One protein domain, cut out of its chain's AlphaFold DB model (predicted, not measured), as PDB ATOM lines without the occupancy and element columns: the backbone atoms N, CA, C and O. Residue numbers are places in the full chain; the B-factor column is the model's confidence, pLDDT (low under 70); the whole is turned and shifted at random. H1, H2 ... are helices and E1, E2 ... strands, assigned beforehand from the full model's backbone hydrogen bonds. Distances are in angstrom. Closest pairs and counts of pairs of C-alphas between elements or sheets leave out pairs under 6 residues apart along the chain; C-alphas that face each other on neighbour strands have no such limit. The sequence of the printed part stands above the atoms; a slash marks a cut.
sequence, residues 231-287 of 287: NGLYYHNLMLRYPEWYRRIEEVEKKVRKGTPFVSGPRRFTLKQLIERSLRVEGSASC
ATOM      1  N   ASN A 231     -36.410 -38.861 -40.764       95.69
ATOM      2  CA  ASN A 231     -36.088 -40.061 -40.008       95.69
ATOM      3  C   ASN A 231     -35.583 -41.135 -40.981       95.69
ATOM      4  O   ASN A 231     -36.363 -41.689 -41.751       95.69
ATOM      5  N   GLY A 232     -34.284 -41.430 -40.952       97.00
ATOM      6  CA  GLY A 232     -33.666 -42.456 -41.788       97.00
ATOM      7  C   GLY A 232     -34.216 -43.863 -41.551       97.00
ATOM      8  O   GLY A 232     -34.188 -44.666 -42.480       97.00
ATOM      9  N   LEU A 233     -34.789 -44.153 -40.377       97.88
ATOM     10  CA  LEU A 233     -35.409 -45.456 -40.096       97.88
ATOM     11  C   LEU A 233     -36.588 -45.753 -41.022       97.88
ATOM     12  O   LEU A 233     -36.777 -46.902 -41.403       97.88
ATOM     13  N   TYR A 234     -37.320 -44.723 -41.464       98.25
ATOM     14  CA  TYR A 234     -38.366 -44.879 -42.476       98.25
ATOM     15  C   TYR A 234     -37.802 -45.534 -43.744       98.25
ATOM     16  O   TYR A 234     -38.325 -46.534 -44.226       98.25
ATOM     17  N   TYR A 235     -36.690 -45.002 -44.264       98.31
ATOM     18  CA  TYR A 235     -36.071 -45.514 -45.486       98.31
ATOM     19  C   TYR A 235     -35.306 -46.820 -45.260       98.31
ATOM     20  O   TYR A 235     -35.181 -47.611 -46.191       98.31
ATOM     21  N   HIS A 236     -34.822 -47.068 -44.041       98.31
ATOM     22  CA  HIS A 236     -34.278 -48.367 -43.655       98.31
ATOM     23  C   HIS A 236     -35.366 -49.449 -43.682       98.31
ATOM     24  O   HIS A 236     -35.199 -50.472 -44.338       98.31
ATOM     25  N   ASN A 237     -36.524 -49.191 -43.074       98.31
ATOM     26  CA  ASN A 237     -37.661 -50.111 -43.105       98.31
ATOM     27  C   ASN A 237     -38.219 -50.272 -44.522       98.31
ATOM     28  O   ASN A 237     -38.569 -51.382 -44.916       98.31
ATOM     29  N   LEU A 238     -38.232 -49.195 -45.316       98.38
ATOM     30  CA  LEU A 238     -38.575 -49.249 -46.736       98.38
ATOM     31  C   LEU A 238     -37.616 -50.176 -47.497       98.38
ATOM     32  O   LEU A 238     -38.072 -50.997 -48.276       98.38
ATOM     33  N   MET A 239     -36.306 -50.108 -47.240       98.25
ATOM     34  CA  MET A 239     -35.314 -51.008 -47.846       98.25
ATOM     35  C   MET A 239     -35.573 -52.481 -47.508       98.25
ATOM     36  O   MET A 239     -35.422 -53.335 -48.377       98.25
ATOM     37  N   LEU A 240     -35.953 -52.775 -46.262       98.25
ATOM     38  CA  LEU A 240     -36.176 -54.144 -45.791       98.25
ATOM     39  C   LEU A 240     -37.505 -54.736 -46.279       98.25
ATOM     40  O   LEU A 240     -37.559 -55.912 -46.627       98.25
ATOM     41  N   ARG A 241     -38.576 -53.935 -46.285       98.31
ATOM     42  CA  ARG A 241     -39.949 -54.400 -46.555       98.31
ATOM     43  C   ARG A 241     -40.395 -54.173 -48.001       98.31
ATOM     44  O   ARG A 241     -41.173 -54.965 -48.517       98.31
ATOM     45  N   TYR A 242     -39.890 -53.114 -48.631       98.38
ATOM     46  CA  TYR A 242     -40.289 -52.613 -49.954       98.38
ATOM     47  C   TYR A 242     -39.057 -52.239 -50.800       98.38
ATOM     48  O   TYR A 242     -38.848 -51.069 -51.165       98.38
ATOM     49  N   PRO A 243     -38.163 -53.206 -51.076       98.19
ATOM     50  CA  PRO A 243     -36.868 -52.936 -51.695       98.19
ATOM     51  C   PRO A 243     -36.979 -52.302 -53.090       98.19
ATOM     52  O   PRO A 243     -36.071 -51.592 -53.520       98.19
ATOM     53  N   GLU A 244     -38.070 -52.523 -53.825       98.06
ATOM     54  CA  GLU A 244     -38.361 -51.846 -55.093       98.06
ATOM     55  C   GLU A 244     -38.535 -50.333 -54.932       98.06
ATOM     56  O   GLU A 244     -37.965 -49.568 -55.717       98.06
ATOM     57  N   TRP A 245     -39.242 -49.892 -53.890       98.25
ATOM     58  CA  TRP A 245     -39.395 -48.475 -53.582       98.25
ATOM     59  C   TRP A 245     -38.062 -47.846 -53.180       98.25
ATOM     60  O   TRP A 245     -37.712 -46.776 -53.683       98.25
ATOM     61  N   TYR A 246     -37.282 -48.529 -52.339       98.25
ATOM     62  CA  TYR A 246     -35.946 -48.070 -51.959       98.25
ATOM     63  C   TYR A 246     -35.010 -47.940 -53.170       98.25
ATOM     64  O   TYR A 246     -34.432 -46.871 -53.395       98.25
ATOM     65  N   ARG A 247     -34.902 -48.997 -53.990       98.12
ATOM     66  CA  ARG A 247     -34.047 -49.011 -55.191       98.12
ATOM     67  C   ARG A 247     -34.419 -47.904 -56.163       98.12
ATOM     68  O   ARG A 247     -33.531 -47.247 -56.693       98.12
ATOM     69  N   ARG A 248     -35.712 -47.617 -56.340       97.62
ATOM     70  CA  ARG A 248     -36.163 -46.515 -57.199       97.62
ATOM     71  C   ARG A 248     -35.613 -45.161 -56.745       97.62
ATOM     72  O   ARG A 248     -35.154 -44.384 -57.581       97.62
ATOM     73  N   ILE A 249     -35.639 -44.871 -55.441       97.62
ATOM     74  CA  ILE A 249     -35.090 -43.618 -54.896       97.62
ATOM     75  C   ILE A 249     -33.573 -43.576 -55.118       97.62
ATOM     76  O   ILE A 249     -33.054 -42.560 -55.584       97.62
ATOM     77  N   GLU A 250     -32.878 -44.679 -54.834       96.75
ATOM     78  CA  GLU A 250     -31.422 -44.791 -54.977       96.75
ATOM     79  C   GLU A 250     -30.958 -44.627 -56.439       96.75
ATOM     80  O   GLU A 250     -30.010 -43.897 -56.736       96.75
ATOM     81  N   GLU A 251     -31.645 -45.263 -57.387       96.62
ATOM     82  CA  GLU A 251     -31.350 -45.149 -58.817       96.62
ATOM     83  C   GLU A 251     -31.558 -43.728 -59.337       96.62
ATOM     84  O   GLU A 251     -30.772 -43.231 -60.147       96.62
ATOM     85  N   VAL A 252     -32.618 -43.058 -58.880       96.62
ATOM     86  CA  VAL A 252     -32.877 -41.664 -59.245       96.62
ATOM     87  C   VAL A 252     -31.819 -40.754 -58.632       96.62
ATOM     88  O   VAL A 252     -31.330 -39.858 -59.317       96.62
ATOM     89  N   GLU A 253     -31.400 -41.008 -57.392       95.94
ATOM     90  CA  GLU A 253     -30.314 -40.268 -56.746       95.94
ATOM     91  C   GLU A 253     -29.022 -40.325 -57.567       95.94
ATOM     92  O   GLU A 253     -28.419 -39.280 -57.809       95.94
ATOM     93  N   LYS A 254     -28.665 -41.503 -58.096       94.00
ATOM     94  CA  LYS A 254     -27.496 -41.694 -58.976       94.00
ATOM     95  C   LYS A 254     -27.601 -40.927 -60.305       94.00
ATOM     96  O   LYS A 254     -26.581 -40.556 -60.880       94.00
ATOM     97  N   LYS A 255     -28.818 -40.680 -60.809       94.94
ATOM     98  CA  LYS A 255     -29.071 -39.987 -62.092       94.94
ATOM     99  C   LYS A 255     -29.115 -38.462 -61.961       94.94
ATOM    100  O   LYS A 255     -28.866 -37.749 -62.935       94.94
ATOM    101  N   VAL A 256     -29.458 -37.937 -60.785       93.19
ATOM    102  CA  VAL A 256     -29.634 -36.496 -60.572       93.19
ATOM    103  C   VAL A 256     -28.277 -35.802 -60.464       93.19
ATOM    104  O   VAL A 256     -27.541 -35.966 -59.500       93.19
ATOM    105  N   ARG A 257     -27.967 -34.935 -61.434       76.19
ATOM    106  CA  ARG A 257     -26.692 -34.194 -61.481       76.19
ATOM    107  C   ARG A 257     -26.572 -33.061 -60.449       76.19
ATOM    108  O   ARG A 257     -25.469 -32.585 -60.204       76.19
ATOM    109  N   LYS A 258     -27.689 -32.555 -59.903       69.62
ATOM    110  CA  LYS A 258     -27.718 -31.383 -59.005       69.62
ATOM    111  C   LYS A 258     -28.617 -31.604 -57.789       69.62
ATOM    112  O   LYS A 258     -29.823 -31.793 -57.928       69.62
ATOM    113  N   GLY A 259     -28.040 -31.419 -56.603       73.12
ATOM    114  CA  GLY A 259     -28.750 -31.457 -55.325       73.12
ATOM    115  C   GLY A 259     -28.750 -32.836 -54.670       73.12
ATOM    116  O   GLY A 259     -28.358 -33.826 -55.270       73.12
ATOM    117  N   THR A 260     -29.187 -32.870 -53.416       83.88
ATOM    118  CA  THR A 260     -29.318 -34.084 -52.606       83.88
ATOM    119  C   THR A 260     -30.785 -34.285 -52.233       83.88
ATOM    120  O   THR A 260     -31.507 -33.287 -52.114       83.88
ATOM    121  N   PRO A 261     -31.233 -35.531 -52.017       89.31
ATOM    122  CA  PRO A 261     -32.623 -35.821 -51.674       89.31
ATOM    123  C   PRO A 261     -33.050 -35.217 -50.331       89.31
ATOM    124  O   PRO A 261     -34.232 -34.926 -50.150       89.31
ATOM    125  N   PHE A 262     -32.116 -34.980 -49.405       95.00
ATOM    126  CA  PHE A 262     -32.434 -34.498 -48.060       95.00
ATOM    127  C   PHE A 262     -31.579 -33.299 -47.658       95.00
ATOM    128  O   PHE A 262     -30.379 -33.236 -47.947       95.00
ATOM    129  N   VAL A 263     -32.208 -32.342 -46.966       91.12
ATOM    130  CA  VAL A 263     -31.575 -31.098 -46.506       91.12
ATOM    131  C   VAL A 263     -32.065 -30.747 -45.101       91.12
ATOM    132  O   VAL A 263     -33.268 -30.697 -44.852       91.12
ATOM    133  N   SER A 264     -31.134 -30.443 -44.194       88.19
ATOM    134  CA  SER A 264     -31.415 -29.951 -42.839       88.19
ATOM    135  C   SER A 264     -30.474 -28.794 -42.504       88.19
ATOM    136  O   SER A 264     -29.282 -28.993 -42.261       88.19
ATOM    137  N   GLY A 265     -30.997 -27.564 -42.543       86.38
ATOM    138  CA  GLY A 265     -30.173 -26.358 -42.431       86.38
ATOM    139  C   GLY A 265     -29.105 -26.317 -43.538       86.38
ATOM    140  O   GLY A 265     -29.470 -26.450 -44.709       86.38
ATOM    141  N   PRO A 266     -27.806 -26.168 -43.207       86.94
ATOM    142  CA  PRO A 266     -26.728 -26.206 -44.197       86.94
ATOM    143  C   PRO A 266     -26.356 -27.633 -44.635       86.94
ATOM    144  O   PRO A 266     -25.642 -27.805 -45.623       86.94
ATOM    145  N   ARG A 267     -26.809 -28.667 -43.911       90.25
ATOM    146  CA  ARG A 267     -26.404 -30.058 -44.143       90.25
ATOM    147  C   ARG A 267     -27.244 -30.706 -45.235       90.25
ATOM    148  O   ARG A 267     -28.457 -30.504 -45.318       90.25
ATOM    149  N   ARG A 268     -26.579 -31.532 -46.033       92.19
ATOM    150  CA  ARG A 268     -27.139 -32.296 -47.146       92.19
ATOM    151  C   ARG A 268     -26.855 -33.770 -46.906       92.19
ATOM    152  O   ARG A 268     -25.755 -34.094 -46.472       92.19
ATOM    153  N   PHE A 269     -27.834 -34.627 -47.171       94.50
ATOM    154  CA  PHE A 269     -27.690 -36.068 -46.987       94.50
ATOM    155  C   PHE A 269     -28.119 -36.796 -48.253       94.50
ATOM    156  O   PHE A 269     -29.151 -36.454 -48.845       94.50
ATOM    157  N   THR A 270     -27.335 -37.800 -48.631       95.62
ATOM    158  CA  THR A 270     -27.804 -38.859 -49.522       95.62
ATOM    159  C   THR A 270     -28.809 -39.763 -48.813       95.62
ATOM    160  O   THR A 270     -28.944 -39.697 -47.585       95.62
ATOM    161  N   LEU A 271     -29.498 -40.634 -49.554       96.44
ATOM    162  CA  LEU A 271     -30.385 -41.635 -48.950       96.44
ATOM    163  C   LEU A 271     -29.646 -42.512 -47.932       96.44
ATOM    164  O   LEU A 271     -30.095 -42.670 -46.796       96.44
ATOM    165  N   LYS A 272     -28.463 -43.006 -48.312       96.19
ATOM    166  CA  LYS A 272     -27.605 -43.820 -47.443       96.19
ATOM    167  C   LYS A 272     -27.150 -43.054 -46.196       96.19
ATOM    168  O   LYS A 272     -27.288 -43.563 -45.087       96.19
ATOM    169  N   GLN A 273     -26.683 -41.815 -46.356       96.12
ATOM    170  CA  GLN A 273     -26.234 -40.988 -45.227       96.12
ATOM    171  C   GLN A 273     -27.364 -40.677 -44.235       96.12
ATOM    172  O   GLN A 273     -27.112 -40.570 -43.035       96.12
ATOM    173  N   LEU A 274     -28.603 -40.517 -44.715       96.62
ATOM    174  CA  LEU A 274     -29.754 -40.297 -43.841       96.62
ATOM    175  C   LEU A 274     -30.043 -41.534 -42.975       96.62
ATOM    176  O   LEU A 274     -30.256 -41.389 -41.773       96.62
ATOM    177  N   ILE A 275     -30.009 -42.732 -43.570       97.12
ATOM    178  CA  ILE A 275     -30.193 -44.009 -42.860       97.12
ATOM    179  C   ILE A 275     -29.105 -44.205 -41.805       97.12
ATOM    180  O   ILE A 275     -29.415 -44.393 -40.629       97.12
ATOM    181  N   GLU A 276     -27.836 -44.098 -42.204       96.50
ATOM    182  CA  GLU A 276     -26.692 -44.283 -41.302       96.50
ATOM    183  C   GLU A 276     -26.742 -43.323 -40.112       96.50
ATOM    184  O   GLU A 276     -26.450 -43.711 -38.981       96.50
ATOM    185  N   ARG A 277     -27.144 -42.070 -40.349       93.38
ATOM    186  CA  ARG A 277     -27.313 -41.079 -39.286       93.38
ATOM    187  C   ARG A 277     -28.354 -41.525 -38.258       93.38
ATOM    188  O   ARG A 277     -28.095 -41.383 -37.069       93.38
ATOM    189  N   SER A 278     -29.513 -42.009 -38.695       92.88
ATOM    190  CA  SER A 278     -30.580 -42.417 -37.776       92.88
ATOM    191  C   SER A 278     -30.223 -43.671 -36.979       92.88
ATOM    192  O   SER A 278     -30.455 -43.687 -35.776       92.88
ATOM    193  N   LEU A 279     -29.580 -44.660 -37.607       92.69
ATOM    194  CA  LEU A 279     -29.143 -45.883 -36.919       92.69
ATOM    195  C   LEU A 279     -28.098 -45.602 -35.826       92.69
ATOM    196  O   LEU A 279     -28.143 -46.200 -34.755       92.69
ATOM    197  N   ARG A 280     -27.176 -44.653 -36.056       89.12
ATOM    198  CA  ARG A 280     -26.198 -44.245 -35.028       89.12
ATOM    199  C   ARG A 280     -26.855 -43.586 -33.817       89.12
ATOM    200  O   ARG A 280     -26.380 -43.773 -32.704       89.12
ATOM    201  N   VAL A 281     -27.911 -42.802 -34.038       79.56
ATOM    202  CA  VAL A 281     -28.630 -42.115 -32.956       79.56
ATOM    203  C   VAL A 281     -29.378 -43.119 -32.078       79.56
ATOM    204  O   VAL A 281     -29.296 -43.004 -30.859       79.56
ATOM    205  N   GLU A 282     -30.034 -44.127 -32.664       73.19
ATOM    206  CA  GLU A 282     -30.661 -45.202 -31.878       73.19
ATOM    207  C   GLU A 282     -29.636 -45.982 -31.056       73.19
ATOM    208  O   GLU A 282     -29.820 -46.121 -29.851       73.19
ATOM    209  N   GLY A 283     -28.517 -46.387 -31.670       61.41
ATOM    210  CA  GLY A 283     -27.459 -47.119 -30.968       61.41
ATOM    211  C   GLY A 283     -26.855 -46.356 -29.780       61.41
ATOM    212  O   GLY A 283     -26.442 -46.976 -28.807       61.41
ATOM    213  N   SER A 284     -26.841 -45.017 -29.830       59.31
ATOM    214  CA  SER A 284     -26.382 -44.167 -28.720       59.31
ATOM    215  C   SER A 284     -27.425 -43.912 -27.629       59.31
ATOM    216  O   SER A 284     -27.053 -43.505 -26.537       59.31
ATOM    217  N   ALA A 285     -28.715 -44.117 -27.915       56.34
ATOM    218  CA  ALA A 285     -29.794 -43.988 -26.931       56.34
ATOM    219  C   ALA A 285     -30.035 -45.294 -26.149       56.34
ATOM    220  O   ALA A 285     -30.726 -45.287 -25.135       56.34
ATOM    221  N   SER A 286     -29.475 -46.405 -26.635       45.88
ATOM    222  CA  SER A 286     -29.522 -47.738 -26.027       45.88
ATOM    223  C   SER A 286     -28.276 -48.105 -25.200       45.88
ATOM    224  O   SER A 286     -28.138 -49.269 -24.825       45.88
ATOM    225  N   CYS A 287     -27.374 -47.151 -24.937       36.84
ATOM    226  CA  CYS A 287     -26.206 -47.314 -24.060       36.84
ATOM    227  C   CYS A 287     -26.339 -46.481 -22.785       36.84
ATOM    228  O   CYS A 287     -26.827 -45.332 -22.884       36.84
TER     229      CYS A 287
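What this domain is: This is residues 231 to 287 of the 287 residues of the protein "PAPS_reduct domain-containing protein" of Thermoprotei archaeon (UniProt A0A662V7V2). Helices H1 and H2 make a V, joined at its point by a tight link, and the foot of H1 meets the longest helix, H3, which crosses it nearly at a right angle. A small two-stranded hairpin, E1 and E2, lies on the other side of H3's beginning from the V, and the whole is a flat figure of 39 by 31 by 11 A. The printed part has 57 residues, with three named helices and two named strands in the order H1, H2, E1, E2, H3; the sheet, E1 - E2, is antiparallel. The class is mostly helix, and the whole is only just compact, close to loose, with a radius of gyration of the C-alphas of 12.3 A.

How they stand to each other: H1, residues 232 to 241, and H2, residues 243 to 255, touch, and H2 touches H1 with residues 245 to 247 alone. Their closest C-alphas, those of Met 239 and Tyr 246, are 5.1 A apart, and they run opposite ways at a steep tilt of 57 degrees. H1 also touches H3, residues 271 to 285. The closest C-alphas there are those of Gly 232 and Ile 275, 4.0 A apart, and the tilt of 72 degrees is only just about perpendicular. H2 and H3 only just touch, with 3 pairs of C-alphas within 8 A, through residues 249 to 253 of H2 and residue 271 of H3 alone. The closest are those of Glu 250 and Leu 271, 6.9 A apart, and the two run opposite ways at a steep tilt of 57 degrees. E1, residues 262 to 264, and E2, residues 267 to 269, form an antiparallel hairpin, with 157 degrees between their directions. N 264 and O 267 are 2.9 A apart and N 269 and O 262 are 3.0 A apart, both within hydrogen-bond range. H1 is apart from both strands, and H2 is apart from E2. In H1, H2 and H3 every O i to N i+4 pair is within hydrogen-bond range.

Where its parts are: H1 begins at C-alpha 232, (-33.666, -42.456, -41.788), and is 14.3 A long from first to last C-alpha. H2 is 18.3 A long. E1 measures 7.0 A, from C-alpha 262 at (-32.434, -34.498, -48.060), and E2 measures 6.8 A. H3 is 22.2 A long and ends at C-alpha 285, (-29.794, -43.988, -26.931).

The domain as a whole: The two C-alphas farthest apart are those of Arg 257 and Cys 287, at 39.7 A. The printed part has no cut and no long link. Its mean pLDDT is 89.5, with residue 258 and residues 283 to 287 under 70.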